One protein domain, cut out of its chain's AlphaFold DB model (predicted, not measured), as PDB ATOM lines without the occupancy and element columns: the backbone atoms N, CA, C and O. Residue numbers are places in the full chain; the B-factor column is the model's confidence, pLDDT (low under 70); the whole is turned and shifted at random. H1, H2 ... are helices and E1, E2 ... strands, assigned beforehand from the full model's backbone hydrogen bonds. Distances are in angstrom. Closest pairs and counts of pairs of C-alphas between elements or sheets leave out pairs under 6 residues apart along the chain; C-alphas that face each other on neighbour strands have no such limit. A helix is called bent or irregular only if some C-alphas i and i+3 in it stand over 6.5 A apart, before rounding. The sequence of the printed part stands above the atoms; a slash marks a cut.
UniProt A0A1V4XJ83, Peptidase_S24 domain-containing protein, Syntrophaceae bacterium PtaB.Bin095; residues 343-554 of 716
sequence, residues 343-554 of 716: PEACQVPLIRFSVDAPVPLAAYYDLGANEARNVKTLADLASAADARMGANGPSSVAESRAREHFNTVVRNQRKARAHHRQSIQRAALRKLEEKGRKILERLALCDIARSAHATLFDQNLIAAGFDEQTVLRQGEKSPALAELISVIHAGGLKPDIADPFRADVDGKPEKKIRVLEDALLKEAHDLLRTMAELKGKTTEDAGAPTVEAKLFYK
ATOM      1  N   PRO A 343     -49.256 -56.255 -53.876       88.00
ATOM      2  CA  PRO A 343     -48.418 -55.131 -54.283       88.00
ATOM      3  C   PRO A 343     -47.717 -55.368 -55.623       88.00
ATOM      4  O   PRO A 343     -47.675 -54.463 -56.453       88.00
ATOM      5  N   GLU A 344     -47.269 -56.595 -55.895       86.81
ATOM      6  CA  GLU A 344     -46.594 -56.975 -57.138       86.81
ATOM      7  C   GLU A 344     -47.462 -56.832 -58.397       86.81
ATOM      8  O   GLU A 344     -46.937 -56.811 -59.509       86.81
ATOM      9  N   ALA A 345     -48.785 -56.698 -58.258       86.06
ATOM     10  CA  ALA A 345     -49.674 -56.405 -59.381       86.06
ATOM     11  C   ALA A 345     -49.475 -54.986 -59.939       86.06
ATOM     12  O   ALA A 345     -49.865 -54.727 -61.072       86.06
ATOM     13  N   CYS A 346     -48.853 -54.087 -59.169       85.00
ATOM     14  CA  CYS A 346     -48.595 -52.716 -59.598       85.00
ATOM     15  C   CYS A 346     -47.590 -52.635 -60.751       85.00
ATOM     16  O   CYS A 346     -47.684 -51.712 -61.549       85.00
ATOM     17  N   GLN A 347     -46.659 -53.594 -60.837       85.06
ATOM     18  CA  GLN A 347     -45.583 -53.634 -61.831       85.06
ATOM     19  C   GLN A 347     -44.807 -52.305 -61.927       85.06
ATOM     20  O   GLN A 347     -44.523 -51.816 -63.017       85.06
ATOM     21  N   VAL A 348     -44.413 -51.745 -60.780       87.56
ATOM     22  CA  VAL A 348     -43.583 -50.527 -60.690       87.56
ATOM     23  C   VAL A 348     -42.284 -50.815 -59.933       87.56
ATOM     24  O   VAL A 348     -42.292 -51.689 -59.058       87.56
ATOM     25  N   PRO A 349     -41.168 -50.117 -60.229       88.06
ATOM     26  CA  PRO A 349     -39.858 -50.369 -59.624       88.06
ATOM     27  C   PRO A 349     -39.765 -49.840 -58.179       88.06
ATOM     28  O   PRO A 349     -38.842 -49.127 -57.810       88.06
ATOM     29  N   LEU A 350     -40.742 -50.177 -57.338       92.69
ATOM     30  CA  LEU A 350     -40.882 -49.680 -55.976       92.69
ATOM     31  C   LEU A 350     -40.764 -50.838 -54.978       92.69
ATOM     32  O   LEU A 350     -41.303 -51.930 -55.187       92.69
ATOM     33  N   ILE A 351     -40.100 -50.585 -53.854       93.25
ATOM     34  CA  ILE A 351     -40.061 -51.486 -52.699       93.25
ATOM     35  C   ILE A 351     -40.413 -50.721 -51.426       93.25
ATOM     36  O   ILE A 351     -39.974 -49.589 -51.215       93.25
ATOM     37  N   ARG A 352     -41.207 -51.349 -50.559       94.94
ATOM     38  CA  ARG A 352     -41.540 -50.841 -49.225       94.94
ATOM     39  C   ARG A 352     -40.908 -51.731 -48.170       94.94
ATOM     40  O   ARG A 352     -41.137 -52.940 -48.176       94.94
ATOM     41  N   PHE A 353     -40.201 -51.122 -47.225       93.38
ATOM     42  CA  PHE A 353     -39.774 -51.781 -45.994       93.38
ATOM     43  C   PHE A 353     -40.586 -51.282 -44.809       93.38
ATOM     44  O   PHE A 353     -40.873 -50.087 -44.718       93.38
ATOM     45  N   SER A 354     -40.926 -52.184 -43.892       92.06
ATOM     46  CA  SER A 354     -41.544 -51.817 -42.621       92.06
ATOM     47  C   SER A 354     -41.083 -52.671 -41.452       92.06
ATOM     48  O   SER A 354     -40.635 -53.804 -41.615       92.06
ATOM     49  N   VAL A 355     -41.207 -52.099 -40.261       89.19
ATOM     50  CA  VAL A 355     -40.973 -52.739 -38.965       89.19
ATOM     51  C   VAL A 355     -42.111 -52.318 -38.057       89.19
ATOM     52  O   VAL A 355     -42.315 -51.120 -37.906       89.19
ATOM     53  N   ASP A 356     -42.811 -53.263 -37.432       83.94
ATOM     54  CA  ASP A 356     -43.946 -52.947 -36.550       83.94
ATOM     55  C   ASP A 356     -43.515 -52.684 -35.099       83.94
ATOM     56  O   ASP A 356     -44.105 -51.861 -34.399       83.94
ATOM     57  N   ALA A 357     -42.452 -53.355 -34.642       74.19
ATOM     58  CA  ALA A 357     -41.978 -53.307 -33.262       74.19
ATOM     59  C   ALA A 357     -40.473 -52.991 -33.181       74.19
ATOM     60  O   ALA A 357     -39.693 -53.463 -34.008       74.19
ATOM     61  N   PRO A 358     -40.012 -52.227 -32.172       67.81
ATOM     62  CA  PRO A 358     -40.771 -51.686 -31.038       67.81
ATOM     63  C   PRO A 358     -41.583 -50.419 -31.356       67.81
ATOM     64  O   PRO A 358     -42.332 -49.956 -30.505       67.81
ATOM     65  N   VAL A 359     -41.421 -49.835 -32.544       76.50
ATOM     66  CA  VAL A 359     -42.236 -48.716 -33.035       76.50
ATOM     67  C   VAL A 359     -42.376 -48.862 -34.542       76.50
ATOM     68  O   VAL A 359     -41.350 -49.133 -35.179       76.50
ATOM     69  N   PRO A 360     -43.579 -48.629 -35.092       86.38
ATOM     70  CA  PRO A 360     -43.800 -48.665 -36.522       86.38
ATOM     71  C   PRO A 360     -42.843 -47.721 -37.254       86.38
ATOM     72  O   PRO A 360     -42.744 -46.533 -36.944       86.38
ATOM     73  N   LEU A 361     -42.117 -48.278 -38.217       90.75
ATOM     74  CA  LEU A 361     -41.334 -47.548 -39.202       90.75
ATOM     75  C   LEU A 361     -41.688 -48.076 -40.584       90.75
ATOM     76  O   LEU A 361     -41.788 -49.288 -40.773       90.75
ATOM     77  N   ALA A 362     -41.823 -47.178 -41.550       92.62
ATOM     78  CA  ALA A 362     -42.017 -47.521 -42.949       92.62
ATOM     79  C   ALA A 362     -41.152 -46.624 -43.835       92.62
ATOM     80  O   ALA A 362     -40.898 -45.467 -43.510       92.62
ATOM     81  N   ALA A 363     -40.680 -47.160 -44.955       93.00
ATOM     82  CA  ALA A 363     -39.999 -46.378 -45.975       93.00
ATOM     83  C   ALA A 363     -40.193 -47.010 -47.350       93.00
ATOM     84  O   ALA A 363     -40.226 -48.236 -47.486       93.00
ATOM     85  N   TYR A 364     -40.263 -46.153 -48.361       94.75
ATOM     86  CA  TYR A 364     -40.378 -46.535 -49.760       94.75
ATOM     87  C   TYR A 364     -39.093 -46.187 -50.505       94.75
ATOM     88  O   TYR A 364     -38.421 -45.198 -50.189       94.75
ATOM     89  N   TYR A 365     -38.747 -47.010 -51.487       93.25
ATOM     90  CA  TYR A 365     -37.582 -46.811 -52.336       93.25
ATOM     91  C   TYR A 365     -37.955 -47.071 -53.787       93.25
ATOM     92  O   TYR A 365     -38.512 -48.119 -54.108       93.25
ATOM     93  N   ASP A 366     -37.632 -46.098 -54.626       91.56
ATOM     94  CA  ASP A 366     -37.661 -46.166 -56.079       91.56
ATOM     95  C   ASP A 366     -36.331 -46.765 -56.551       91.56
ATOM     96  O   ASP A 366     -35.251 -46.302 -56.160       91.56
ATOM     97  N   LEU A 367     -36.412 -47.854 -57.304       85.81
ATOM     98  CA  LEU A 367     -35.286 -48.703 -57.660       85.81
ATOM     99  C   LEU A 367     -34.872 -48.447 -59.110       85.81
ATOM    100  O   LEU A 367     -35.527 -48.876 -60.057       85.81
ATOM    101  N   GLY A 368     -33.738 -47.774 -59.278       71.50
ATOM    102  CA  GLY A 368     -33.104 -47.576 -60.575       71.50
ATOM    103  C   GLY A 368     -32.251 -48.772 -61.008       71.50
ATOM    104  O   GLY A 368     -32.237 -49.831 -60.383       71.50
ATOM    105  N   ALA A 369     -31.466 -48.573 -62.072       62.19
ATOM    106  CA  ALA A 369     -30.605 -49.616 -62.631       62.19
ATOM    107  C   ALA A 369     -29.587 -50.173 -61.618       62.19
ATOM    108  O   ALA A 369     -29.382 -51.375 -61.589       62.19
ATOM    109  N   ASN A 370     -28.989 -49.320 -60.775       58.69
ATOM    110  CA  ASN A 370     -28.063 -49.714 -59.700       58.69
ATOM    111  C   ASN A 370     -28.219 -48.853 -58.432       58.69
ATOM    112  O   ASN A 370     -27.405 -48.924 -57.514       58.69
ATOM    113  N   GLU A 371     -29.241 -48.005 -58.359       73.81
ATOM    114  CA  GLU A 371     -29.427 -47.052 -57.264       73.81
ATOM    115  C   GLU A 371     -30.796 -47.228 -56.624       73.81
ATOM    116  O   GLU A 371     -31.750 -47.631 -57.282       73.81
ATOM    117  N   ALA A 372     -30.886 -46.913 -55.334       85.06
ATOM    118  CA  ALA A 372     -32.141 -46.875 -54.605       85.06
ATOM    119  C   ALA A 372     -32.368 -45.463 -54.083       85.06
ATOM    120  O   ALA A 372     -31.636 -44.985 -53.211       85.06
ATOM    121  N   ARG A 373     -33.394 -44.798 -54.606       89.69
ATOM    122  CA  ARG A 373     -33.794 -43.463 -54.175       89.69
ATOM    123  C   ARG A 373     -34.909 -43.587 -53.149       89.69
ATOM    124  O   ARG A 373     -35.955 -44.163 -53.423       89.69
ATOM    125  N   ASN A 374     -34.700 -43.048 -51.953       91.06
ATOM    126  CA  ASN A 374     -35.743 -43.022 -50.933       91.06
ATOM    127  C   ASN A 374     -36.879 -42.070 -51.352       91.06
ATOM    128  O   ASN A 374     -36.630 -40.897 -51.618       91.06
ATOM    129  N   VAL A 375     -38.104 -42.589 -51.394       92.00
ATOM    130  CA  VAL A 375     -39.323 -41.849 -51.745       92.00
ATOM    131  C   VAL A 375     -39.847 -41.163 -50.486       92.00
ATOM    132  O   VAL A 375     -40.233 -41.844 -49.533       92.00
ATOM    133  N   LYS A 376     -39.827 -39.825 -50.469       87.88
ATOM    134  CA  LYS A 376     -40.163 -39.017 -49.284       87.88
ATOM    135  C   LYS A 376     -41.480 -38.267 -49.426       87.88
ATOM    136  O   LYS A 376     -42.136 -38.025 -48.419       87.88
ATOM    137  N   THR A 377     -41.862 -37.922 -50.652       88.62
ATOM    138  CA  THR A 377     -43.037 -37.097 -50.956       88.62
ATOM    139  C   THR A 377     -44.053 -37.835 -51.829       88.62
ATOM    140  O   THR A 377     -43.733 -38.838 -52.470       88.62
ATOM    141  N   LEU A 378     -45.286 -37.315 -51.900       88.06
ATOM    142  CA  LEU A 378     -46.276 -37.794 -52.873       88.06
ATOM    143  C   LEU A 378     -45.817 -37.570 -54.318       88.06
ATOM    144  O   LEU A 378     -46.119 -38.396 -55.174       88.06
ATOM    145  N   ALA A 379     -45.070 -36.497 -54.589       84.31
ATOM    146  CA  ALA A 379     -44.495 -36.239 -55.906       84.31
ATOM    147  C   ALA A 379     -43.447 -37.298 -56.293       84.31
ATOM    148  O   ALA A 379     -43.470 -37.796 -57.419       84.31
ATOM    149  N   ASP A 380     -42.586 -37.707 -55.353       87.19
ATOM    150  CA  ASP A 380     -41.644 -38.815 -55.566       87.19
ATOM    151  C   ASP A 380     -42.394 -40.124 -55.837       87.19
ATOM    152  O   ASP A 380     -42.019 -40.879 -56.732       87.19
ATOM    153  N   LEU A 381     -43.470 -40.386 -55.083       90.62
ATOM    154  CA  LEU A 381     -44.291 -41.582 -55.267       90.62
ATOM    155  C   LEU A 381     -44.986 -41.568 -56.629       90.62
ATOM    156  O   LEU A 381     -44.982 -42.586 -57.310       90.62
ATOM    157  N   ALA A 382     -45.562 -40.436 -57.032       85.69
ATOM    158  CA  ALA A 382     -46.148 -40.259 -58.356       85.69
ATOM    159  C   ALA A 382     -45.106 -40.513 -59.447       85.69
ATOM    160  O   ALA A 382     -45.353 -41.316 -60.342       85.69
ATOM    161  N   SER A 383     -43.914 -39.928 -59.311       83.06
ATOM    162  CA  SER A 383     -42.803 -40.160 -60.233       83.06
ATOM    163  C   SER A 383     -42.414 -41.636 -60.309       83.06
ATOM    164  O   SER A 383     -42.179 -42.116 -61.410       83.06
ATOM    165  N   ALA A 384     -42.347 -42.349 -59.182       85.25
ATOM    166  CA  ALA A 384     -41.998 -43.770 -59.141       85.25
ATOM    167  C   ALA A 384     -43.131 -44.674 -59.661       85.25
ATOM    168  O   ALA A 384     -42.878 -45.694 -60.294       85.25
ATOM    169  N   ALA A 385     -44.388 -44.296 -59.427       84.38
ATOM    170  CA  ALA A 385     -45.563 -45.002 -59.934       84.38
ATOM    171  C   ALA A 385     -45.739 -44.829 -61.452       84.38
ATOM    172  O   ALA A 385     -46.327 -45.690 -62.102       84.38
ATOM    173  N   ASP A 386     -45.232 -43.725 -62.005       75.19
ATOM    174  CA  ASP A 386     -45.184 -43.459 -63.444       75.19
ATOM    175  C   ASP A 386     -43.841 -43.884 -64.082       75.19
ATOM    176  O   ASP A 386     -43.687 -43.823 -65.305       75.19
ATOM    177  N   ALA A 387     -42.871 -44.341 -63.274       68.81
ATOM    178  CA  ALA A 387     -41.565 -44.800 -63.738       68.81
ATOM    179  C   ALA A 387     -41.658 -46.153 -64.454       68.81
ATOM    180  O   ALA A 387     -42.440 -47.038 -64.099       68.81
ATOM    181  N   ARG A 388     -40.807 -46.331 -65.469       64.06
ATOM    182  CA  ARG A 388     -40.742 -47.576 -66.237       64.06
ATOM    183  C   ARG A 388     -39.949 -48.630 -65.487       64.06
ATOM    184  O   ARG A 388     -38.832 -48.378 -65.044       64.06
ATOM    185  N   MET A 389     -40.484 -49.840 -65.464       65.56
ATOM    186  CA  MET A 389     -39.702 -51.018 -65.136       65.56
ATOM    187  C   MET A 389     -39.069 -51.575 -66.414       65.56
ATOM    188  O   MET A 389     -39.767 -51.795 -67.404       65.56
ATOM    189  N   GLY A 390     -37.753 -51.792 -66.410       55.56
ATOM    190  CA  GLY A 390     -37.088 -52.511 -67.500       55.56
ATOM    191  C   GLY A 390     -37.556 -53.971 -67.573       55.56
ATOM    192  O   GLY A 390     -38.052 -54.511 -66.586       55.56
ATOM    193  N   ALA A 391     -37.354 -54.640 -68.714       52.28
ATOM    194  CA  ALA A 391     -37.777 -56.034 -68.930       52.28
ATOM    195  C   ALA A 391     -37.249 -57.026 -67.866       52.28
ATOM    196  O   ALA A 391     -37.875 -58.043 -67.567       52.28
ATOM    197  N   ASN A 392     -36.107 -56.703 -67.256       51.66
ATOM    198  CA  ASN A 392     -35.457 -57.520 -66.231       51.66
ATOM    199  C   ASN A 392     -35.854 -57.146 -64.792       51.66
ATOM    200  O   ASN A 392     -35.327 -57.735 -63.850       51.66
ATOM    201  N   GLY A 393     -36.762 -56.183 -64.615       64.31
ATOM    202  CA  GLY A 393     -37.088 -55.628 -63.309       64.31
ATOM    203  C   GLY A 393     -35.963 -54.764 -62.722       64.31
ATOM    204  O   GLY A 393     -34.930 -54.542 -63.361       64.31
ATOM    205  N   PRO A 394     -36.160 -54.241 -61.502       69.31
ATOM    206  CA  PRO A 394     -35.107 -53.587 -60.738       69.31
ATOM    207  C   PRO A 394     -33.935 -54.520 -60.420       69.31
ATOM    208  O   PRO A 394     -34.116 -55.713 -60.183       69.31
ATOM    209  N   SER A 395     -32.724 -53.962 -60.373       61.69
ATOM    210  CA  SER A 395     -31.511 -54.710 -60.028       61.69
ATOM    211  C   SER A 395     -31.502 -55.125 -58.556       61.69
ATOM    212  O   SER A 395     -31.841 -54.331 -57.673       61.69
ATOM    213  N   SER A 396     -31.000 -56.328 -58.261       61.12
ATOM    214  CA  SER A 396     -30.783 -56.777 -56.878       61.12
ATOM    215  C   SER A 396     -29.773 -55.908 -56.110       61.12
ATOM    216  O   SER A 396     -29.829 -55.834 -54.880       61.12
ATOM    217  N   VAL A 397     -28.915 -55.153 -56.815       56.69
ATOM    218  CA  VAL A 397     -28.042 -54.125 -56.216       56.69
ATOM    219  C   VAL A 397     -28.870 -52.976 -55.645       56.69
ATOM    220  O   VAL A 397     -28.622 -52.534 -54.521       56.69
ATOM    221  N   ALA A 398     -29.880 -52.508 -56.384       70.94
ATOM    222  CA  ALA A 398     -30.777 -51.459 -55.912       70.94
ATOM    223  C   ALA A 398     -31.586 -51.946 -54.696       70.94
ATOM    224  O   ALA A 398     -31.641 -51.249 -53.682       70.94
ATOM    225  N   GLU A 399     -32.122 -53.173 -54.732       78.00
ATOM    226  CA  GLU A 399     -32.813 -53.775 -53.577       78.00
ATOM    227  C   GLU A 399     -31.912 -53.851 -52.329       78.00
ATOM    228  O   GLU A 399     -32.327 -53.475 -51.227       78.00
ATOM    229  N   SER A 400     -30.663 -54.297 -52.500       67.44
ATOM    230  CA  SER A 400     -29.687 -54.433 -51.412       67.44
ATOM    231  C   SER A 400     -29.320 -53.080 -50.800       67.44
ATOM    232  O   SER A 400     -29.327 -52.933 -49.576       67.44
ATOM    233  N   ARG A 401     -29.087 -52.058 -51.634       74.50
ATOM    234  CA  ARG A 401     -28.825 -50.681 -51.179       74.50
ATOM    235  C   ARG A 401     -30.019 -50.098 -50.422       74.50
ATOM    236  O   ARG A 401     -29.843 -49.494 -49.363       74.50
ATOM    237  N   ALA A 402     -31.238 -50.321 -50.920       81.50
ATOM    238  CA  ALA A 402     -32.464 -49.898 -50.247       81.50
ATOM    239  C   ALA A 402     -32.590 -50.549 -48.855       81.50
ATOM    240  O   ALA A 402     -32.899 -49.875 -47.866       81.50
ATOM    241  N   ARG A 403     -32.299 -51.855 -48.760       85.44
ATOM    242  CA  ARG A 403     -32.316 -52.609 -47.500       85.44
ATOM    243  C   ARG A 403     -31.267 -52.103 -46.514       85.44
ATOM    244  O   ARG A 403     -31.589 -51.903 -45.344       85.44
ATOM    245  N   GLU A 404     -30.030 -51.906 -46.962       76.62
ATOM    246  CA  GLU A 404     -28.929 -51.418 -46.125       76.62
ATOM    247  C   GLU A 404     -29.244 -50.030 -45.553       76.62
ATOM    248  O   GLU A 404     -29.089 -49.796 -44.346       76.62
ATOM    249  N   HIS A 405     -29.769 -49.133 -46.392       87.94
ATOM    250  CA  HIS A 405     -30.209 -47.811 -45.963       87.94
ATOM    251  C   HIS A 405     -31.316 -47.910 -44.902       87.94
ATOM    252  O   HIS A 405     -31.198 -47.315 -43.826       87.94
ATOM    253  N   PHE A 406     -32.356 -48.717 -45.133       87.44
ATOM    254  CA  PHE A 406     -33.442 -48.884 -44.164       87.44
ATOM    255  C   PHE A 406     -32.973 -49.506 -42.839       87.44
ATOM    256  O   PHE A 406     -33.337 -49.031 -41.762       87.44
ATOM    257  N   ASN A 407     -32.102 -50.514 -42.882       82.81
ATOM    258  CA  ASN A 407     -31.520 -51.108 -41.677       82.81
ATOM    259  C   ASN A 407     -30.705 -50.084 -40.874       82.81
ATOM    260  O   ASN A 407     -30.762 -50.064 -39.640       82.81
ATOM    261  N   THR A 408     -29.976 -49.202 -41.559       82.94
ATOM    262  CA  THR A 408     -29.236 -48.101 -40.931       82.94
ATOM    263  C   THR A 408     -30.182 -47.125 -40.236       82.94
ATOM    264  O   THR A 408     -29.957 -46.768 -39.077       82.94
ATOM    265  N   VAL A 409     -31.285 -46.760 -40.890       86.38
ATOM    266  CA  VAL A 409     -32.346 -45.928 -40.308       86.38
ATOM    267  C   VAL A 409     -32.923 -46.558 -39.034       86.38
ATOM    268  O   VAL A 409     -32.977 -45.898 -37.994       86.38
ATOM    269  N   VAL A 410     -33.296 -47.841 -39.074       84.06
ATOM    270  CA  VAL A 410     -33.847 -48.562 -37.912       84.06
ATOM    271  C   VAL A 410     -32.847 -48.565 -36.750       84.06
ATOM    272  O   VAL A 410     -33.214 -48.275 -35.606       84.06
ATOM    273  N   ARG A 411     -31.563 -48.831 -37.025       82.06
ATOM    274  CA  ARG A 411     -30.490 -48.789 -36.017       82.06
ATOM    275  C   ARG A 411     -30.352 -47.396 -35.397       82.06
ATOM    276  O   ARG A 411     -30.254 -47.291 -34.173       82.06
ATOM    277  N   ASN A 412     -30.380 -46.341 -36.207       84.19
ATOM    278  CA  ASN A 412     -30.259 -44.961 -35.734       84.19
ATOM    279  C   ASN A 412     -31.450 -44.552 -34.858       84.19
ATOM    280  O   ASN A 412     -31.242 -44.015 -33.770       84.19
ATOM    281  N   GLN A 413     -32.679 -44.896 -35.256       82.88
ATOM    282  CA  GLN A 413     -33.880 -44.602 -34.469       82.88
ATOM    283  C   GLN A 413     -33.872 -45.332 -33.116       82.88
ATOM    284  O   GLN A 413     -34.230 -44.753 -32.086       82.88
ATOM    285  N   ARG A 414     -33.413 -46.594 -33.082       78.50
ATOM    286  CA  ARG A 414     -33.243 -47.350 -31.828       78.50
ATOM    287  C   ARG A 414     -32.215 -46.691 -30.912       78.50
ATOM    288  O   ARG A 414     -32.500 -46.508 -29.731       78.50
ATOM    289  N   LYS A 415     -31.055 -46.296 -31.449       79.88
ATOM    290  CA  LYS A 415     -30.009 -45.594 -30.686       79.88
ATOM    291  C   LYS A 415     -30.514 -44.266 -30.120       79.88
ATOM    292  O   LYS A 415     -30.354 -44.025 -28.925       79.88
ATOM    293  N   ALA A 416     -31.171 -43.442 -30.938       80.19
ATOM    294  CA  ALA A 416     -31.719 -42.154 -30.513       80.19
ATOM    295  C   ALA A 416     -32.745 -42.311 -29.379       80.19
ATOM    296  O   ALA A 416     -32.690 -41.591 -28.381       80.19
ATOM    297  N   ARG A 417     -33.635 -43.307 -29.470       76.88
ATOM    298  CA  ARG A 417     -34.615 -43.597 -28.415       76.88
ATOM    299  C   ARG A 417     -34.001 -44.168 -27.152       76.88
ATOM    300  O   ARG A 417     -34.416 -43.772 -26.068       76.88
ATOM    301  N   ALA A 418     -33.031 -45.072 -27.272       75.94
ATOM    302  CA  ALA A 418     -32.302 -45.584 -26.117       75.94
ATOM    303  C   ALA A 418     -31.622 -44.430 -25.366       75.94
ATOM    304  O   ALA A 418     -31.763 -44.321 -24.150       75.94
ATOM    305  N   HIS A 419     -30.991 -43.510 -26.101       79.94
ATOM    306  CA  HIS A 419     -30.385 -42.310 -25.534       79.94
ATOM    307  C   HIS A 419     -31.420 -41.377 -24.886       79.94
ATOM    308  O   HIS A 419     -31.226 -40.930 -23.758       79.94
ATOM    309  N   HIS A 420     -32.551 -41.110 -25.547       75.81
ATOM    310  CA  HIS A 420     -33.618 -40.275 -24.990       75.81
ATOM    311  C   HIS A 420     -34.235 -40.890 -23.723       75.81
ATOM    312  O   HIS A 420     -34.399 -40.198 -22.720       75.81
ATOM    313  N   ARG A 421     -34.495 -42.204 -23.722       78.31
ATOM    314  CA  ARG A 421     -34.996 -42.946 -22.555       78.31
ATOM    315  C   ARG A 421     -33.998 -42.901 -21.400       78.31
ATOM    316  O   ARG A 421     -34.398 -42.589 -20.284       78.31
ATOM    317  N   GLN A 422     -32.712 -43.142 -21.668       80.38
ATOM    318  CA  GLN A 422     -31.653 -43.007 -20.663       80.38
ATOM    319  C   GLN A 422     -31.554 -41.575 -20.129       80.38
ATOM    320  O   GLN A 422     -31.347 -41.391 -18.934       80.38
ATOM    321  N   SER A 423     -31.729 -40.559 -20.977       80.12
ATOM    322  CA  SER A 423     -31.745 -39.153 -20.559       80.12
ATOM    323  C   SER A 423     -32.915 -38.854 -19.614       80.12
ATOM    324  O   SER A 423     -32.694 -38.334 -18.522       80.12
ATOM    325  N   ILE A 424     -34.141 -39.265 -19.970       81.81
ATOM    326  CA  ILE A 424     -35.331 -39.124 -19.112       81.81
ATOM    327  C   ILE A 424     -35.136 -39.869 -17.789       81.81
ATOM    328  O   ILE A 424     -35.395 -39.315 -16.723       81.81
ATOM    329  N   GLN A 425     -34.643 -41.108 -17.841       82.94
ATOM    330  CA  GLN A 425     -34.384 -41.925 -16.656       82.94
ATOM    331  C   GLN A 425     -33.336 -41.269 -15.746       82.94
ATOM    332  O   GLN A 425     -33.541 -41.194 -14.539       82.94
ATOM    333  N   ARG A 426     -32.245 -40.730 -16.309       85.81
ATOM    334  CA  ARG A 426     -31.224 -39.975 -15.560       85.81
ATOM    335  C   ARG A 426     -31.792 -38.703 -14.940       85.81
ATOM    336  O   ARG A 426     -31.490 -38.419 -13.785       85.81
ATOM    337  N   ALA A 427     -32.613 -37.949 -15.668       85.50
ATOM    338  CA  ALA A 427     -33.264 -36.752 -15.140       85.50
ATOM    339  C   ALA A 427     -34.226 -37.090 -13.986       85.50
ATOM    340  O   ALA A 427     -34.222 -36.412 -12.959       85.50
ATOM    341  N   ALA A 428     -34.999 -38.173 -14.120       87.12
ATOM    342  CA  ALA A 428     -35.881 -38.669 -13.068       87.12
ATOM    343  C   ALA A 428     -35.097 -39.140 -11.831       87.12
ATOM    344  O   ALA A 428     -35.452 -38.766 -10.715       87.12
ATOM    345  N   LEU A 429     -34.008 -39.895 -12.018       88.06
ATOM    346  CA  LEU A 429     -33.140 -40.340 -10.924       88.06
ATOM    347  C   LEU A 429     -32.520 -39.158 -10.177       88.06
ATOM    348  O   LEU A 429     -32.615 -39.123  -8.958       88.06
ATOM    349  N   ARG A 430     -32.001 -38.145 -10.883       88.69
ATOM    350  CA  ARG A 430     -31.468 -36.924 -10.250       88.69
ATOM    351  C   ARG A 430     -32.507 -36.198  -9.397       88.69
ATOM    352  O   ARG A 430     -32.189 -35.715  -8.318       88.69
ATOM    353  N   LYS A 431     -33.762 -36.138  -9.855       91.12
ATOM    354  CA  LYS A 431     -34.858 -35.543  -9.074       91.12
ATOM    355  C   LYS A 431     -35.137 -36.333  -7.790       91.12
ATOM    356  O   LYS A 431     -35.433 -35.734  -6.759       91.12
ATOM    357  N   LEU A 432     -35.057 -37.663  -7.850       92.50
ATOM    358  CA  LEU A 432     -35.220 -38.527  -6.677       92.50
ATOM    359  C   LEU A 432     -34.018 -38.435  -5.730       92.50
ATOM    360  O   LEU A 432     -34.223 -38.355  -4.526       92.50
ATOM    361  N   GLU A 433     -32.792 -38.376  -6.256       91.94
ATOM    362  CA  GLU A 433     -31.569 -38.148  -5.475       91.94
ATOM    363  C   GLU A 433     -31.663 -36.838  -4.684       91.94
ATOM    364  O   GLU A 433     -31.411 -36.835  -3.482       91.94
ATOM    365  N   GLU A 434     -32.115 -35.755  -5.320       92.44
ATOM    366  CA  GLU A 434     -32.317 -34.464  -4.655       92.44
ATOM    367  C   GLU A 434     -33.399 -34.533  -3.568       92.44
ATOM    368  O   GLU A 434     -33.219 -34.016  -2.465       92.44
ATOM    369  N   LYS A 435     -34.503 -35.252  -3.822       93.75
ATOM    370  CA  LYS A 435     -35.508 -35.519  -2.783       93.75
ATOM    371  C   LYS A 435     -34.898 -36.301  -1.608       93.75
ATOM    372  O   LYS A 435     -35.193 -35.986  -0.458       93.75
ATOM    373  N   GLY A 436     -34.034 -37.275  -1.885       93.88
ATOM    374  CA  GLY A 436     -33.301 -38.042  -0.876       93.88
ATOM    375  C   GLY A 436     -32.376 -37.175  -0.023       93.88
ATOM    376  O   GLY A 436     -32.405 -37.282   1.202       93.88
ATOM    377  N   ARG A 437     -31.626 -36.257  -0.647       94.12
ATOM    378  CA  ARG A 437     -30.792 -35.272   0.063       94.12
ATOM    379  C   ARG A 437     -31.631 -34.425   1.009       94.12
ATOM    380  O   ARG A 437     -31.295 -34.313   2.184       94.12
ATOM    381  N   LYS A 438     -32.780 -33.933   0.536       93.69
ATOM    382  CA  LYS A 438     -33.682 -33.124   1.360       93.69
ATOM    383  C   LYS A 438     -34.266 -33.889   2.547       93.69
ATOM    384  O   LYS A 438     -34.422 -33.316   3.620       93.69
ATOM    385  N   ILE A 439     -34.565 -35.179   2.382       94.75
ATOM    386  CA  ILE A 439     -35.005 -36.036   3.491       94.75
ATOM    387  C   ILE A 439     -33.899 -36.159   4.548       94.75
ATOM    388  O   ILE A 439     -34.178 -35.973   5.730       94.75
ATOM    389  N   LEU A 440     -32.650 -36.412   4.141       94.38
ATOM    390  CA  LEU A 440     -31.518 -36.532   5.070       94.38
ATOM    391  C   LEU A 440     -31.201 -35.214   5.793       94.38
ATOM    392  O   LEU A 440     -30.969 -35.229   6.999       94.38
ATOM    393  N   GLU A 441     -31.246 -34.077   5.090       94.31
ATOM    394  CA  GLU A 441     -31.113 -32.748   5.708       94.31
ATOM    395  C   GLU A 441     -32.186 -32.519   6.776       94.31
ATOM    396  O   GLU A 441     -31.876 -32.092   7.886       94.31
ATOM    397  N   ARG A 442     -33.450 -32.836   6.471       95.50
ATOM    398  CA  ARG A 442     -34.571 -32.653   7.403       95.50
ATOM    399  C   ARG A 442     -34.511 -33.596   8.599       95.50
ATOM    400  O   ARG A 442     -34.826 -33.176   9.706       95.50
ATOM    401  N   LEU A 443     -34.057 -34.834   8.406       94.50
ATOM    402  CA  LEU A 443     -33.787 -35.766   9.505       94.50
ATOM    403  C   LEU A 443     -32.669 -35.250  10.424       94.50
ATOM    404  O   LEU A 443     -32.797 -35.321  11.645       94.50
ATOM    405  N   ALA A 444     -31.616 -34.660   9.858       93.38
ATOM    406  CA  ALA A 444     -30.571 -34.007  10.640       93.38
ATOM    407  C   ALA A 444     -31.088 -32.760  11.387       93.38
ATOM    408  O   ALA A 444     -30.727 -32.552  12.543       93.38
ATOM    409  N   LEU A 445     -31.989 -31.970  10.785       94.12
ATOM    410  CA  LEU A 445     -32.680 -30.873  11.480       94.12
ATOM    411  C   LEU A 445     -33.547 -31.377  12.646       94.12
ATOM    412  O   LEU A 445     -33.588 -30.720  13.684       94.12
ATOM    413  N   CYS A 446     -34.192 -32.546  12.523       93.12
ATOM    414  CA  CYS A 446     -34.893 -33.177  13.645       93.12
ATOM    415  C   CYS A 446     -33.937 -33.485  14.810       93.12
ATOM    416  O   CYS A 446     -34.285 -33.201  15.955       93.12
ATOM    417  N   ASP A 447     -32.735 -34.010  14.546       91.50
ATOM    418  CA  ASP A 447     -31.737 -34.276  15.597       91.50
ATOM    419  C   ASP A 447     -31.214 -32.996  16.249       91.50
ATOM    420  O   ASP A 447     -31.126 -32.926  17.476       91.50
ATOM    421  N   ILE A 448     -30.941 -31.960  15.450       91.31
ATOM    422  CA  ILE A 448     -30.533 -30.643  15.953       91.31
ATOM    423  C   ILE A 448     -31.626 -30.057  16.852       91.31
ATOM    424  O   ILE A 448     -31.332 -29.615  17.959       91.31
ATOM    425  N   ALA A 449     -32.893 -30.092  16.431       90.75
ATOM    426  CA  ALA A 449     -34.005 -29.587  17.235       90.75
ATOM    427  C   ALA A 449     -34.203 -30.401  18.526       90.75
ATOM    428  O   ALA A 449     -34.477 -29.839  19.588       90.75
ATOM    429  N   ARG A 450     -34.016 -31.727  18.469       90.81
ATOM    430  CA  ARG A 450     -34.114 -32.610  19.639       90.81
ATOM    431  C   ARG A 450     -32.925 -32.488  20.589       90.81
ATOM    432  O   ARG A 450     -33.072 -32.883  21.742       90.81
ATOM    433  N   SER A 451     -31.789 -31.923  20.166       87.94
ATOM    434  CA  SER A 451     -30.628 -31.700  21.046       87.94
ATOM    435  C   SER A 451     -30.981 -30.854  22.279       87.94
ATOM    436  O   SER A 451     -30.440 -31.080  23.359       87.94
ATOM    437  N   ALA A 452     -31.983 -29.969  22.169       83.12
ATOM    438  CA  ALA A 452     -32.531 -29.191  23.283       83.12
ATOM    439  C   ALA A 452     -33.207 -30.047  24.377       83.12
ATOM    440  O   ALA A 452     -33.459 -29.562  25.480       83.12
ATOM    441  N   HIS A 453     -33.512 -31.310  24.074       83.62
ATOM    442  CA  HIS A 453     -34.116 -32.290  24.977       83.62
ATOM    443  C   HIS A 453     -33.160 -33.445  25.327       83.62
ATOM    444  O   HIS A 453     -33.587 -34.409  25.960       83.62
ATOM    445  N   ALA A 454     -31.889 -33.370  24.917       82.69
ATOM    446  CA  ALA A 454     -30.913 -34.438  25.111       82.69
ATOM    447  C   ALA A 454     -30.522 -34.614  26.588       82.69
ATOM    448  O   ALA A 454     -30.315 -33.649  27.327       82.69
ATOM    449  N   THR A 455     -30.371 -35.866  27.012       84.88
ATOM    450  CA  THR A 455     -29.796 -36.239  28.310       84.88
ATOM    451  C   THR A 455     -28.301 -36.534  28.176       84.88
ATOM    452  O   THR A 455     -27.788 -36.691  27.072       84.88
ATOM    453  N   LEU A 456     -27.585 -36.678  29.298       76.62
ATOM    454  CA  LEU A 456     -26.149 -37.018  29.310       76.62
ATOM    455  C   LEU A 456     -25.801 -38.324  28.561       76.62
ATOM    456  O   LEU A 456     -24.640 -38.542  28.223       76.62
ATOM    457  N   PHE A 457     -26.789 -39.186  28.304       78.69
ATOM    458  CA  PHE A 457     -26.613 -40.447  27.584       78.69
ATOM    459  C   PHE A 457     -26.821 -40.315  26.066       78.69
ATOM    460  O   PHE A 457     -26.443 -41.214  25.319       78.69
ATOM    461  N   ASP A 458     -27.340 -39.181  25.586       80.31
ATOM    462  CA  ASP A 458     -27.656 -38.943  24.174       80.31
ATOM    463  C   ASP A 458     -26.475 -38.294  23.428       80.31
ATOM    464  O   ASP A 458     -26.614 -37.251  22.787       80.31
ATOM    465  N   GLN A 459     -25.289 -38.911  23.499       78.38
ATOM    466  CA  GLN A 459     -24.039 -38.361  22.937       78.38
ATOM    467  C   GLN A 459     -24.158 -37.975  21.452       78.38
ATOM    468  O   GLN A 459     -23.606 -36.961  21.027       78.38
ATOM    469  N   ASN A 460     -24.935 -38.736  20.672       79.06
ATOM    470  CA  ASN A 460     -25.182 -38.438  19.263       79.06
ATOM    471  C   ASN A 460     -26.039 -37.177  19.051       79.06
ATOM    472  O   ASN A 460     -25.703 -36.390  18.166       79.06
ATOM    473  N   LEU A 461     -27.076 -36.950  19.871       79.75
ATOM    474  CA  LEU A 461     -27.883 -35.722  19.817       79.75
ATOM    475  C   LEU A 461     -27.117 -34.510  20.343       79.75
ATOM    476  O   LEU A 461     -27.258 -33.423  19.795       79.75
ATOM    477  N   ILE A 462     -26.302 -34.685  21.388       80.69
ATOM    478  CA  ILE A 462     -25.468 -33.605  21.939       80.69
ATOM    479  C   ILE A 462     -24.488 -33.095  20.877       80.69
ATOM    480  O   ILE A 462     -24.239 -31.897  20.779       80.69
ATOM    481  N   ALA A 463     -23.950 -34.003  20.064       84.06
ATOM    482  CA  ALA A 463     -23.042 -33.676  18.975       84.06
ATOM    483  C   ALA A 463     -23.758 -33.308  17.658       84.06
ATOM    484  O   ALA A 463     -23.087 -33.213  16.634       84.06
ATOM    485  N   ALA A 464     -25.089 -33.177  17.621       87.12
ATOM    486  CA  ALA A 464     -25.813 -32.808  16.404       87.12
ATOM    487  C   ALA A 464     -25.622 -31.316  16.084       87.12
ATOM    488  O   ALA A 464     -25.892 -30.444  16.908       87.12
ATOM    489  N   GLY A 465     -25.175 -31.018  14.867       87.94
ATOM    490  CA  GLY A 465     -24.872 -29.669  14.398       87.94
ATOM    491  C   GLY A 465     -25.082 -29.503  12.893       87.94
ATOM    492  O   GLY A 465     -25.471 -30.429  12.183       87.94
ATOM    493  N   PHE A 466     -24.830 -28.296  12.384       91.00
ATOM    494  CA  PHE A 466     -24.964 -27.957  10.958       91.00
ATOM    495  C   PHE A 466     -23.738 -28.409  10.146       91.00
ATOM    496  O   PHE A 466     -23.084 -27.634   9.443       91.00
ATOM    497  N   ASP A 467     -23.401 -29.686  10.282       91.94
ATOM    498  CA  ASP A 467     -22.226 -30.324   9.707       91.94
ATOM    499  C   ASP A 467     -22.586 -31.639   9.001       91.94
ATOM    500  O   ASP A 467     -23.692 -32.168   9.108       91.94
ATOM    501  N   GLU A 468     -21.618 -32.158   8.253       91.75
ATOM    502  CA  GLU A 468     -21.773 -33.373   7.458       91.75
ATOM    503  C   GLU A 468     -21.938 -34.633   8.319       91.75
ATOM    504  O   GLU A 468     -22.698 -35.533   7.962       91.75
ATOM    505  N   GLN A 469     -21.286 -34.702   9.485       91.06
ATOM    506  CA  GLN A 469     -21.379 -35.878  10.354       91.06
ATOM    507  C   GLN A 469     -22.788 -36.051  10.921       91.06
ATOM    508  O   GLN A 469     -23.234 -37.177  11.138       91.06
ATOM    509  N   THR A 470     -23.517 -34.962  11.141       91.25
ATOM    510  CA  THR A 470     -24.915 -35.006  11.597       91.25
ATOM    511  C   THR A 470     -25.852 -35.611  10.543       91.25
ATOM    512  O   THR A 470     -26.792 -36.329  10.887       91.25
ATOM    513  N   VAL A 471     -25.557 -35.416   9.255       91.62
ATOM    514  CA  VAL A 471     -26.291 -36.035   8.140       91.62
ATOM    515  C   VAL A 471     -25.889 -37.500   7.950       91.62
ATOM    516  O   VAL A 471     -26.751 -38.364   7.804       91.62
ATOM    517  N   LEU A 472     -24.592 -37.815   7.991       90.94
ATOM    518  CA  LEU A 472     -24.107 -39.186   7.783       90.94
ATOM    519  C   LEU A 472     -24.539 -40.146   8.905       90.94
ATOM    520  O   LEU A 472     -24.874 -41.298   8.626       90.94
ATOM    521  N   ARG A 473     -24.627 -39.670  10.156       90.81
ATOM    522  CA  ARG A 473     -25.119 -40.465  11.298       90.81
ATOM    523  C   ARG A 473     -26.578 -40.903  11.166       90.81
ATOM    524  O   ARG A 473     -26.975 -41.866  11.815       90.81
ATOM    525  N   GLN A 474     -27.369 -40.286  10.281       92.12
ATOM    526  CA  GLN A 474     -28.728 -40.764   9.999       92.12
ATOM    527  C   GLN A 474     -28.738 -42.221   9.499       92.12
ATOM    528  O   GLN A 474     -29.702 -42.946   9.741       92.12
ATOM    529  N   GLY A 475     -27.652 -42.688   8.870       87.94
ATOM    530  CA  GLY A 475     -27.507 -44.079   8.437       87.94
ATOM    531  C   GLY A 475     -27.502 -45.097   9.581       87.94
ATOM    532  O   GLY A 475     -27.904 -46.237   9.376       87.94
ATOM    533  N   GLU A 476     -27.124 -44.697  10.798       89.62
ATOM    534  CA  GLU A 476     -27.118 -45.579  11.976       89.62
ATOM    535  C   GLU A 476     -28.537 -45.894  12.475       89.62
ATOM    536  O   GLU A 476     -28.757 -46.902  13.143       89.62
ATOM    537  N   LYS A 477     -29.519 -45.049  12.132       86.94
ATOM    538  CA  LYS A 477     -30.902 -45.168  12.614       86.94
ATOM    539  C   LYS A 477     -31.727 -46.200  11.853       86.94
ATOM    540  O   LYS A 477     -32.699 -46.724  12.393       86.94
ATOM    541  N   SER A 478     -31.405 -46.458  10.586       88.25
ATOM    542  CA  SER A 478     -32.165 -47.383   9.747       88.25
ATOM    543  C   SER A 478     -31.332 -47.900   8.570       88.25
ATOM    544  O   SER A 478     -30.679 -47.096   7.899       88.25
ATOM    545  N   PRO A 479     -31.435 -49.199   8.224       88.75
ATOM    546  CA  PRO A 479     -30.811 -49.754   7.022       88.75
ATOM    547  C   PRO A 479     -31.177 -48.998   5.737       88.75
ATOM    548  O   PRO A 479     -30.325 -48.805   4.875       88.75
ATOM    549  N   ALA A 480     -32.418 -48.510   5.629       87.06
ATOM    550  CA  ALA A 480     -32.863 -47.735   4.474       87.06
ATOM    551  C   ALA A 480     -32.153 -46.377   4.372       87.06
ATOM    552  O   ALA A 480     -31.852 -45.913   3.279       87.06
ATOM    553  N   LEU A 481     -31.833 -45.729   5.495       91.94
ATOM    554  CA  LEU A 481     -31.084 -44.471   5.466       91.94
ATOM    555  C   LEU A 481     -29.611 -44.700   5.118       91.94
ATOM    556  O   LEU A 481     -29.043 -43.914   4.363       91.94
ATOM    557  N   ALA A 482     -29.014 -45.797   5.595       91.56
ATOM    558  CA  ALA A 482     -27.668 -46.199   5.190       91.56
ATOM    559  C   ALA A 482     -27.590 -46.476   3.677       91.56
ATOM    560  O   ALA A 482     -26.675 -45.999   3.000       91.56
ATOM    561  N   GLU A 483     -28.583 -47.181   3.127       91.25
ATOM    562  CA  GLU A 483     -28.704 -47.410   1.684       91.25
ATOM    563  C   GLU A 483     -28.893 -46.092   0.923       91.25
ATOM    564  O   GLU A 483     -28.197 -45.846  -0.062       91.25
ATOM    565  N   LEU A 484     -29.764 -45.200   1.402       92.06
ATOM    566  CA  LEU A 484     -30.007 -43.905   0.770       92.06
ATOM    567  C   LEU A 484     -28.740 -43.040   0.716       92.06
ATOM    568  O   LEU A 484     -28.428 -42.502  -0.345       92.06
ATOM    569  N   ILE A 485     -27.983 -42.953   1.817       91.44
ATOM    570  CA  ILE A 485     -26.699 -42.229   1.893       91.44
ATOM    571  C   ILE A 485     -25.710 -42.760   0.852       91.44
ATOM    572  O   ILE A 485     -25.061 -41.971   0.158       91.44
ATOM    573  N   SER A 486     -25.621 -44.086   0.722       90.88
ATOM    574  CA  SER A 486     -24.756 -44.741  -0.259       90.88
ATOM    575  C   SER A 486     -25.205 -44.452  -1.693       90.88
ATOM    576  O   SER A 486     -24.397 -44.038  -2.522       90.88
ATOM    577  N   VAL A 487     -26.499 -44.602  -1.986       88.25
ATOM    578  CA  VAL A 487     -27.059 -44.451  -3.336       88.25
ATOM    579  C   VAL A 487     -26.910 -43.023  -3.864       88.25
ATOM    580  O   VAL A 487     -26.586 -42.848  -5.040       88.25
ATOM    581  N   ILE A 488     -27.117 -42.004  -3.025       90.00
ATOM    582  CA  ILE A 488     -27.071 -40.591  -3.448       90.00
ATOM    583  C   ILE A 488     -25.701 -39.931  -3.245       90.00
ATOM    584  O   ILE A 488     -25.542 -38.755  -3.582       90.00
ATOM    585  N   HIS A 489     -24.726 -40.669  -2.698       87.19
ATOM    586  CA  HIS A 489     -23.392 -40.182  -2.340       87.19
ATOM    587  C   HIS A 489     -23.463 -38.902  -1.493       87.19
ATOM    588  O   HIS A 489     -22.981 -37.848  -1.904       87.19
ATOM    589  N   ALA A 490     -24.088 -38.977  -0.314       83.94
ATOM    590  CA  ALA A 490     -24.373 -37.816   0.544       83.94
ATOM    591  C   ALA A 490     -23.134 -37.147   1.197       83.94
ATOM    592  O   ALA A 490     -23.283 -36.363   2.130       83.94
ATOM    593  N   GLY A 491     -21.918 -37.437   0.724       82.31
ATOM    594  CA  GLY A 491     -20.697 -36.780   1.188       82.31
ATOM    595  C   GLY A 491     -20.728 -35.276   0.905       82.31
ATOM    596  O   GLY A 491     -21.121 -34.837  -0.177       82.31
ATOM    597  N   GLY A 492     -20.338 -34.482   1.895       84.56
ATOM    598  CA  GLY A 492     -20.385 -33.021   1.891       84.56
ATOM    599  C   GLY A 492     -21.772 -32.403   2.110       84.56
ATOM    600  O   GLY A 492     -21.870 -31.174   2.136       84.56
ATOM    601  N   LEU A 493     -22.835 -33.203   2.272       90.69
ATOM    602  CA  LEU A 493     -24.189 -32.709   2.542       90.69
ATOM    603  C   LEU A 493     -24.282 -32.171   3.974       90.69
ATOM    604  O   LEU A 493     -23.844 -32.832   4.911       90.69
ATOM    605  N   LYS A 494     -24.870 -30.987   4.157       92.25
ATOM    606  CA  LYS A 494     -25.063 -30.359   5.471       92.25
ATOM    607  C   LYS A 494     -26.507 -29.890   5.615       92.25
ATOM    608  O   LYS A 494     -27.098 -29.516   4.604       92.25
ATOM    609  N   PRO A 495     -27.066 -29.861   6.834       90.81
ATOM    610  CA  PRO A 495     -28.411 -29.345   7.048       90.81
ATOM    611  C   PRO A 495     -28.475 -27.871   6.638       90.81
ATOM    612  O   PRO A 495     -27.621 -27.075   7.036       90.81
ATOM    613  N   ASP A 496     -29.477 -27.501   5.845       90.44
ATOM    614  CA  ASP A 496     -29.679 -26.110   5.448       90.44
ATOM    615  C   ASP A 496     -30.301 -25.314   6.605       90.44
ATOM    616  O   ASP A 496     -31.419 -25.578   7.052       90.44
ATOM    617  N   ILE A 497     -29.565 -24.308   7.084       87.56
ATOM    618  CA  ILE A 497     -29.980 -23.410   8.171       87.56
ATOM    619  C   ILE A 497     -31.270 -22.658   7.809       87.56
ATOM    620  O   ILE A 497     -32.050 -22.334   8.712       87.56
ATOM    621  N   ALA A 498     -31.483 -22.384   6.518       90.50
ATOM    622  CA  ALA A 498     -32.607 -21.620   5.990       90.50
ATOM    623  C   ALA A 498     -33.796 -22.491   5.538       90.50
ATOM    624  O   ALA A 498     -34.764 -21.946   5.005       90.50
ATOM    625  N   ASP A 499     -33.768 -23.815   5.749       91.44
ATOM    626  CA  ASP A 499     -34.880 -24.694   5.364       91.44
ATOM    627  C   ASP A 499     -36.174 -24.315   6.117       91.44
ATOM    628  O   ASP A 499     -36.189 -24.329   7.352       91.44
ATOM    629  N   PRO A 500     -37.294 -24.043   5.418       92.19
ATOM    630  CA  PRO A 500     -38.582 -23.752   6.049       92.19
ATOM    631  C   PRO A 500     -39.078 -24.835   7.017       92.19
ATOM    632  O   PRO A 500     -39.767 -24.510   7.982       92.19
ATOM    633  N   PHE A 501     -38.700 -26.104   6.802       93.62
ATOM    634  CA  PHE A 501     -39.034 -27.233   7.682       93.62
ATOM    635  C   PHE A 501     -38.571 -27.010   9.125       93.62
ATOM    636  O   PHE A 501     -39.135 -27.559  10.068       93.62
ATOM    637  N   ARG A 502     -37.572 -26.152   9.325       92.38
ATOM    638  CA  ARG A 502     -37.070 -25.797  10.644       92.38
ATOM    639  C   ARG A 502     -38.143 -25.169  11.543       92.38
ATOM    640  O   ARG A 502     -38.167 -25.443  12.740       92.38
ATOM    641  N   ALA A 503     -39.098 -24.424  10.979       90.75
ATOM    642  CA  ALA A 503     -40.239 -23.876  11.725       90.75
ATOM    643  C   ALA A 503     -41.187 -24.963  12.282       90.75
ATOM    644  O   ALA A 503     -41.914 -24.727  13.259       90.75
ATOM    645  N   ASP A 504     -41.167 -26.154  11.679       91.19
ATOM    646  CA  ASP A 504     -41.983 -27.301  12.074       91.19
ATOM    647  C   ASP A 504     -41.333 -28.145  13.180       91.19
ATOM    648  O   ASP A 504     -42.039 -28.923  13.825       91.19
ATOM    649  N   VAL A 505     -40.030 -27.968  13.449       91.00
ATOM    650  CA  VAL A 505     -39.275 -28.738  14.457       91.00
ATOM    651  C   VAL A 505     -38.726 -27.887  15.606       91.00
ATOM    652  O   VAL A 505     -38.787 -28.327  16.756       91.00
ATOM    653  N   ASP A 506     -38.274 -26.657  15.352       89.06
ATOM    654  CA  ASP A 506     -37.663 -25.804  16.377       89.06
ATOM    655  C   ASP A 506     -38.682 -25.419  17.467       89.06
ATOM    656  O   ASP A 506     -39.797 -24.959  17.199       89.06
ATOM    657  N   GLY A 507     -38.300 -25.631  18.732       86.62
ATOM    658  CA  GLY A 507     -39.127 -25.318  19.903       86.62
ATOM    659  C   GLY A 507     -40.399 -26.165  20.045       86.62
ATOM    660  O   GLY A 507     -41.255 -25.852  20.878       86.62
ATOM    661  N   LYS A 508     -40.570 -27.224  19.242       92.38
ATOM    662  CA  LYS A 508     -41.708 -28.144  19.367       92.38
ATOM    663  C   LYS A 508     -41.428 -29.237  20.405       92.38
ATOM    664  O   LYS A 508     -40.281 -29.624  20.594       92.38
ATOM    665  N   PRO A 509     -42.469 -29.812  21.037       91.62
ATOM    666  CA  PRO A 509     -42.300 -30.965  21.917       91.62
ATOM    667  C   PRO A 509     -41.692 -32.164  21.178       91.62
ATOM    668  O   PRO A 509     -42.138 -32.485  20.074       91.62
ATOM    669  N   GLU A 510     -40.781 -32.895  21.828       88.56
ATOM    670  CA  GLU A 510     -40.074 -34.050  21.245       88.56
ATOM    671  C   GLU A 510     -41.020 -35.063  20.577       88.56
ATOM    672  O   GLU A 510     -40.758 -35.546  19.477       88.56
ATOM    673  N   LYS A 511     -42.181 -35.332  21.191       89.25
ATOM    674  CA  LYS A 511     -43.194 -36.246  20.640       89.25
ATOM    675  C   LYS A 511     -43.686 -35.827  19.248       89.25
ATOM    676  O   LYS A 511     -43.974 -36.698  18.436       89.25
ATOM    677  N   LYS A 512     -43.791 -34.523  18.959       90.50
ATOM    678  CA  LYS A 512     -44.168 -34.025  17.623       90.50
ATOM    679  C   LYS A 512     -43.027 -34.178  16.621       90.50
ATOM    680  O   LYS A 512     -43.290 -34.564  15.488       90.50
ATOM    681  N   ILE A 513     -41.786 -33.929  17.044       91.56
ATOM    682  CA  ILE A 513     -40.604 -34.077  16.180       91.56
ATOM    683  C   ILE A 513     -40.434 -35.546  15.762       91.56
ATOM    684  O   ILE A 513     -40.218 -35.817  14.586       91.56
ATOM    685  N   ARG A 514     -40.648 -36.500  16.682       90.25
ATOM    686  CA  ARG A 514     -40.614 -37.942  16.368       90.25
ATOM    687  C   ARG A 514     -41.647 -38.362  15.316       90.25
ATOM    688  O   ARG A 514     -41.330 -39.158  14.448       90.25
ATOM    689  N   VAL A 515     -42.856 -37.792  15.339       93.19
ATOM    690  CA  VAL A 515     -43.878 -38.077  14.308       93.19
ATOM    691  C   VAL A 515     -43.427 -37.598  12.920       93.19
ATOM    692  O   VAL A 515     -43.680 -38.276  11.926       93.19
ATOM    693  N   LEU A 516     -42.755 -36.445  12.841       92.81
ATOM    694  CA  LEU A 516     -42.183 -35.942  11.588       92.81
ATOM    695  C   LEU A 516     -40.993 -36.798  11.126       92.81
ATOM    696  O   LEU A 516     -40.871 -37.080   9.937       92.81
ATOM    697  N   GLU A 517     -40.153 -37.248  12.059       93.19
ATOM    698  CA  GLU A 517     -39.046 -38.177  11.803       93.19
ATOM    699  C   GLU A 517     -39.550 -39.511  11.220       93.19
ATOM    700  O   GLU A 517     -39.061 -39.946  10.176       93.19
ATOM    701  N   ASP A 518     -40.592 -40.108  11.809       92.31
ATOM    702  CA  ASP A 518     -41.226 -41.337  11.310       92.31
ATOM    703  C   ASP A 518     -41.813 -41.158   9.896       92.31
ATOM    704  O   ASP A 518     -41.708 -42.049   9.045       92.31
ATOM    705  N   ALA A 519     -42.412 -39.996   9.611       92.62
ATOM    706  CA  ALA A 519     -42.930 -39.676   8.282       92.62
ATOM    707  C   ALA A 519     -41.802 -39.571   7.239       92.62
ATOM    708  O   ALA A 519     -41.909 -40.158   6.160       92.62
ATOM    709  N   LEU A 520     -40.697 -38.898   7.575       94.06
ATOM    710  CA  LEU A 520     -39.512 -38.781   6.720       94.06
ATOM    711  C   LEU A 520     -38.840 -40.142   6.474       94.06
ATOM    712  O   LEU A 520     -38.432 -40.435   5.350       94.06
ATOM    713  N   LEU A 521     -38.777 -41.003   7.495       92.69
ATOM    714  CA  LEU A 521     -38.293 -42.381   7.372       92.69
ATOM    715  C   LEU A 521     -39.141 -43.193   6.390       92.69
ATOM    716  O   LEU A 521     -38.596 -43.912   5.548       92.69
ATOM    717  N   LYS A 522     -40.469 -43.072   6.460       92.56
ATOM    718  CA  LYS A 522     -41.374 -43.722   5.503       92.56
ATOM    719  C   LYS A 522     -41.157 -43.196   4.083       92.56
ATOM    720  O   LYS A 522     -41.060 -43.990   3.148       92.56
ATOM    721  N   GLU A 523     -41.012 -41.881   3.922       93.50
ATOM    722  CA  GLU A 523     -40.705 -41.276   2.623       93.50
ATOM    723  C   GLU A 523     -39.375 -41.766   2.037       93.50
ATOM    724  O   GLU A 523     -39.301 -41.988   0.828       93.50
ATOM    725  N   ALA A 524     -38.346 -41.983   2.863       92.62
ATOM    726  CA  ALA A 524     -37.066 -42.540   2.422       92.62
ATOM    727  C   ALA A 524     -37.210 -43.969   1.866       92.62
ATOM    728  O   ALA A 524     -36.645 -44.282   0.817       92.62
ATOM    729  N   HIS A 525     -38.005 -44.821   2.525       91.75
ATOM    730  CA  HIS A 525     -38.279 -46.184   2.051       91.75
ATOM    731  C   HIS A 525     -39.020 -46.181   0.707       91.75
ATOM    732  O   HIS A 525     -38.637 -46.894  -0.225       91.75
ATOM    733  N   ASP A 526     -40.062 -45.354   0.579       92.25
ATOM    734  CA  ASP A 526     -40.818 -45.223  -0.670       92.25
ATOM    735  C   ASP A 526     -39.948 -44.676  -1.813       92.25
ATOM    736  O   ASP A 526     -40.055 -45.133  -2.959       92.25
ATOM    737  N   LEU A 527     -39.043 -43.743  -1.505       93.50
ATOM    738  CA  LEU A 527     -38.078 -43.197  -2.455       93.50
ATOM    739  C   LEU A 527     -37.129 -44.282  -2.983       93.50
ATOM    740  O   LEU A 527     -36.998 -44.423  -4.199       93.50
ATOM    741  N   LEU A 528     -36.510 -45.071  -2.098       91.62
ATOM    742  CA  LEU A 528     -35.585 -46.143  -2.483       91.62
ATOM    743  C   LEU A 528     -36.255 -47.199  -3.360       91.62
ATOM    744  O   LEU A 528     -35.704 -47.572  -4.397       91.62
ATOM    745  N   ARG A 529     -37.478 -47.611  -3.011       90.62
ATOM    746  CA  ARG A 529     -38.280 -48.515  -3.845       90.62
ATOM    747  C   ARG A 529     -38.494 -47.938  -5.246       90.62
ATOM    748  O   ARG A 529     -38.234 -48.615  -6.236       90.62
ATOM    749  N   THR A 530     -38.888 -46.668  -5.333       89.75
ATOM    750  CA  THR A 530     -39.106 -45.982  -6.617       89.75
ATOM    751  C   THR A 530     -37.813 -45.907  -7.443       89.75
ATOM    752  O   THR A 530     -37.828 -46.125  -8.656       89.75
ATOM    753  N   MET A 531     -36.670 -45.637  -6.801       89.56
ATOM    754  CA  MET A 531     -35.355 -45.614  -7.453       89.56
ATOM    755  C   MET A 531     -34.933 -47.003  -7.956       89.56
ATOM    756  O   MET A 531     -34.388 -47.110  -9.057       89.56
ATOM    757  N   ALA A 532     -35.198 -48.062  -7.188       86.25
ATOM    758  CA  ALA A 532     -34.918 -49.443  -7.574       86.25
ATOM    759  C   ALA A 532     -35.776 -49.887  -8.771       86.25
ATOM    760  O   ALA A 532     -35.244 -50.418  -9.746       86.25
ATOM    761  N   GLU A 533     -37.077 -49.584  -8.764       86.12
ATOM    762  CA  GLU A 533     -37.989 -49.855  -9.885       86.12
ATOM    763  C   GLU A 533     -37.560 -49.128 -11.169       86.12
ATOM    764  O   GLU A 533     -37.576 -49.706 -12.261       86.12
ATOM    765  N   LEU A 534     -37.121 -47.871 -11.047       83.69
ATOM    766  CA  LEU A 534     -36.574 -47.098 -12.163       83.69
ATOM    767  C   LEU A 534     -35.284 -47.708 -12.717       83.69
ATOM    768  O   LEU A 534     -35.100 -47.669 -13.930       83.69
ATOM    769  N   LYS A 535     -34.409 -48.281 -11.880       77.44
ATOM    770  CA  LYS A 535     -33.171 -48.966 -12.310       77.44
ATOM    771  C   LYS A 535     -33.427 -50.366 -12.896       77.44
ATOM    772  O   LYS A 535     -32.656 -50.813 -13.743       77.44
ATOM    773  N   GLY A 536     -34.503 -51.046 -12.492       65.81
ATOM    774  CA  GLY A 536     -34.854 -52.399 -12.950       65.81
ATOM    775  C   GLY A 536     -35.485 -52.480 -14.350       65.81
ATOM    776  O   GLY A 536     -35.351 -53.496 -15.020       65.81
ATOM    777  N   LYS A 537     -36.116 -51.408 -14.853       58.88
ATOM    778  CA  LYS A 537     -36.816 -51.375 -16.163       58.88
ATOM    779  C   LYS A 537     -35.906 -51.321 -17.406       58.88
ATOM    780  O   LYS A 537     -36.358 -50.964 -18.494       58.88
ATOM    781  N   THR A 538     -34.619 -51.633 -17.272       49.97
ATOM    782  CA  THR A 538     -33.611 -51.361 -18.315       49.97
ATOM    783  C   THR A 538     -33.352 -52.531 -19.272       49.97
ATOM    784  O   THR A 538     -32.632 -52.359 -20.252       49.97
ATOM    785  N   THR A 539     -33.968 -53.691 -19.049       46.38
ATOM    786  CA  THR A 539     -33.782 -54.903 -19.862       46.38
ATOM    787  C   THR A 539     -35.117 -55.426 -20.385       46.38
ATOM    788  O   THR A 539     -35.617 -56.446 -19.926       46.38
ATOM    789  N   GLU A 540     -35.706 -54.727 -21.354       47.59
ATOM    790  CA  GLU A 540     -36.570 -55.402 -22.326       47.59
ATOM    791  C   GLU A 540     -35.724 -55.704 -23.555       47.59
ATOM    792  O   GLU A 540     -35.361 -54.821 -24.340       47.59
ATOM    793  N   ASP A 541     -35.375 -56.980 -23.651       44.03
ATOM    794  CA  ASP A 541     -34.659 -57.613 -24.743       44.03
ATOM    795  C   ASP A 541     -35.595 -57.678 -25.960       44.03
ATOM    796  O   ASP A 541     -36.206 -58.693 -26.286       44.03
ATOM    797  N   ALA A 542     -35.806 -56.527 -26.601       49.03
ATOM    798  CA  ALA A 542     -36.478 -56.482 -27.888       49.03
ATOM    799  C   ALA A 542     -35.513 -57.086 -28.914       49.03
ATOM    800  O   ALA A 542     -34.569 -56.411 -29.359       49.03
ATOM    801  N   GLY A 543     -35.755 -58.358 -29.247       51.81
ATOM    802  CA  GLY A 543     -35.066 -59.105 -30.295       51.81
ATOM    803  C   GLY A 543     -34.905 -58.296 -31.585       51.81
ATOM    804  O   GLY A 543     -35.542 -57.257 -31.787       51.81
ATOM    805  N   ALA A 544     -33.990 -58.731 -32.452       56.22
ATOM    806  CA  ALA A 544     -33.723 -58.032 -33.704       56.22
ATOM    807  C   ALA A 544     -35.046 -57.773 -34.462       56.22
ATOM    808  O   ALA A 544     -35.797 -58.721 -34.693       56.22
ATOM    809  N   PRO A 545     -35.371 -56.508 -34.803       67.00
ATOM    810  CA  PRO A 545     -36.639 -56.179 -35.435       67.00
ATOM    811  C   PRO A 545     -36.735 -56.896 -36.777       67.00
ATOM    812  O   PRO A 545     -35.835 -56.789 -37.612       67.00
ATOM    813  N   THR A 546     -37.829 -57.620 -36.982       75.31
ATOM    814  CA  THR A 546     -38.115 -58.263 -38.260       75.31
ATOM    815  C   THR A 546     -38.505 -57.192 -39.271       75.31
ATOM    816  O   THR A 546     -39.483 -56.474 -39.070       75.31
ATOM    817  N   VAL A 547     -37.726 -57.062 -40.346       81.31
ATOM    818  CA  VAL A 547     -38.015 -56.108 -41.421       81.31
ATOM    819  C   VAL A 547     -38.831 -56.794 -42.510       81.31
ATOM    820  O   VAL A 547     -38.298 -57.592 -43.285       81.31
ATOM    821  N   GLU A 548     -40.103 -56.430 -42.623       87.69
ATOM    822  CA  GLU A 548     -40.965 -56.847 -43.727       87.69
ATOM    823  C   GLU A 548     -40.579 -56.085 -45.004       87.69
ATOM    824  O   GLU A 548     -40.288 -54.887 -44.963       87.69
ATOM    825  N   ALA A 549     -40.575 -56.774 -46.144       88.12
ATOM    826  CA  ALA A 549     -40.390 -56.167 -47.456       88.12
ATOM    827  C   ALA A 549     -41.556 -56.510 -48.376       88.12
ATOM    828  O   ALA A 549     -41.915 -57.678 -48.511       88.12
ATOM    829  N   LYS A 550     -42.113 -55.489 -49.026       91.50
ATOM    830  CA  LYS A 550     -43.166 -55.620 -50.034       91.50
ATOM    831  C   LYS A 550     -42.662 -55.067 -51.357       91.50
ATOM    832  O   LYS A 550     -42.329 -53.885 -51.446       91.50
ATOM    833  N   LEU A 551     -42.597 -55.939 -52.358       90.50
ATOM    834  CA  LEU A 551     -42.195 -55.615 -53.724       90.50
ATOM    835  C   LEU A 551     -43.431 -55.195 -54.518       90.50
ATOM    836  O   LEU A 551     -44.434 -55.900 -54.497       90.50
ATOM    837  N   PHE A 552     -43.361 -54.079 -55.241       90.81
ATOM    838  CA  PHE A 552     -44.455 -53.625 -56.113       90.81
ATOM    839  C   PHE A 552     -44.296 -54.100 -57.560       90.81
ATOM    840  O   PHE A 552     -44.958 -53.614 -58.475       90.81
ATOM    841  N   TYR A 553     -43.436 -55.093 -57.757       85.44
ATOM    842  CA  TYR A 553     -43.168 -55.751 -59.021       85.44
ATOM    843  C   TYR A 553     -43.013 -57.248 -58.813       85.44
ATOM    844  O   TYR A 553     -42.665 -57.719 -57.726       85.44
ATOM    845  N   LYS A 554     -43.240 -58.003 -59.886       79.75
ATOM    846  CA  LYS A 554     -42.824 -59.402 -59.925       79.75
ATOM    847  C   LYS A 554     -41.341 -59.425 -60.255       79.75
ATOM    848  O   LYS A 554     -40.928 -58.805 -61.229       79.75
TER     849      LYS A 554
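AT A GLANCE: This is residues 343 to 554 of the 716 residues of the protein "Peptidase_S24 domain-containing protein" of Syntrophaceae bacterium PtaB.Bin095 (UniProt A0A1V4XJ83). A small, strongly twisted sheet of four strands, E3 E2 E1 E4, sits at one end of a very long helix, H3, which makes the long axis of the whole and packs on the sheet with its residues 396 to 413. At the other end of H3 a cluster of H4, H5, H6 and H7 gathers round it, and the long helix H8 folds back beside it, from where the chain returns to the sheet as E4; the short helix H2 covers the sheet's other face. The printed part has 212 residues with eight named helices and four named strands, in the order H1 E1 E2 E3 H2 H3 H4 H5 H6 H7 H8 E4; the sheet is all antiparallel and the class is mixed, helices and strands. The whole is extended, a rod with a radius of gyration of the C-alphas of 31.3 A and spans of 101 by 29 by 25 A.

IN THESE COORDINATES: Look first at the strands: E1 is residues 350 to 355, 17.3 A long, E2 is residues 361 to 367, 19.5 A long, E3 is residues 372 to 375, and E4 is residues 548 to 551, ending at C-alpha 551 at (-42.195, -55.615, -53.724). Before E1 stands H1, residues 343 to 346, and after E3 comes H2, residues 378 to 385. Find C-alpha 396 at (-30.783, -56.777, -56.878); from there H3, residues 396 to 453, runs 85.5 A to C-alpha 453 at (-34.116, -32.290, 24.977). H3 is neither bent nor irregular, but only just: C-alphas 449 and 452 are 6.2 A apart. Beyond it come H4, residues 459 to 462, H5, residues 468 to 476, H6, residues 479 to 488, 14.4 A long, and H7, residues 502 to 505. H8, residues 510 to 536, is 39.2 A long.

HOW THE PARTS SIT: Begin at E1, E2 and E3, a meander, each strand the antiparallel neighbour of the one before, with hairpins E1 and E2, and E2 and E3. Look for N 353 and O 363 at 2.9 A between E1 and E2, and N 373 and O 366 at 2.9 A between E2 and E3. E4 is an edge strand beside E1, with N 352 and O 550 at 2.9 A. H3 and H2 are on opposite faces of the sheet, giving three layers, helices on both faces. H3 lies over E2 at a height over the sheet of 9.1 A and runs along the strands, at 22 degrees to E2 on the local plane; its C-alpha 398 and that of Ala 372 in E3 are the closest of those two elements, 5.0 A. H2 has a height over the sheet of 8.8 A and runs slantwise to the strands, at 38 degrees to E2 on the local plane. H1 only grazes the sheet. H3 is also the hub, touching five helices. H8 touches it at a shallow tilt of 13 degrees, opposite ways, closest at the C-alphas of Ile 439 and Leu 520, 6.2 A. H5 touches it about perpendicular, at 84 degrees, closest at Ala 444 and Val 471, C-alphas 5.4 A apart. H5 and H6 form a helical hairpin, their closest C-alphas, Gly 475 and Ala 482, 3.9 A apart. H6 touches H3 at a steep tilt of 53 degrees, closest at the C-alphas of Glu 433 and Ile 488, 5.5 A. H4 touches H3 at the C-alphas of Ser 451 and Leu 461, 5.0 A, and H7 at those of Ala 449 and Val 505, 6.0 A. H2 and H8, for instance, are apart. Each O i to N i+4 pair is within hydrogen-bond range in H2, H6 and H8, against 52 of 54 in H3 and 2 of 5 in H5, where 5 of 6 O i to N i+3 pairs are; H1, H4 and H7 are too short for an i+4 pair.

THE WHOLE: The two C-alphas farthest apart are those of Ala 391 and Leu 456, 100.7 A, while the first and last printed C-alphas, Pro 343 and Lys 554, are 9.0 A apart. The printed part has no cut. The links H6 to H7 and H8 to E4 are long. The mean pLDDT of the printed part is 84.1, and 25 residues are under 70, among them residues 387 to 397 and residues 536 to 545.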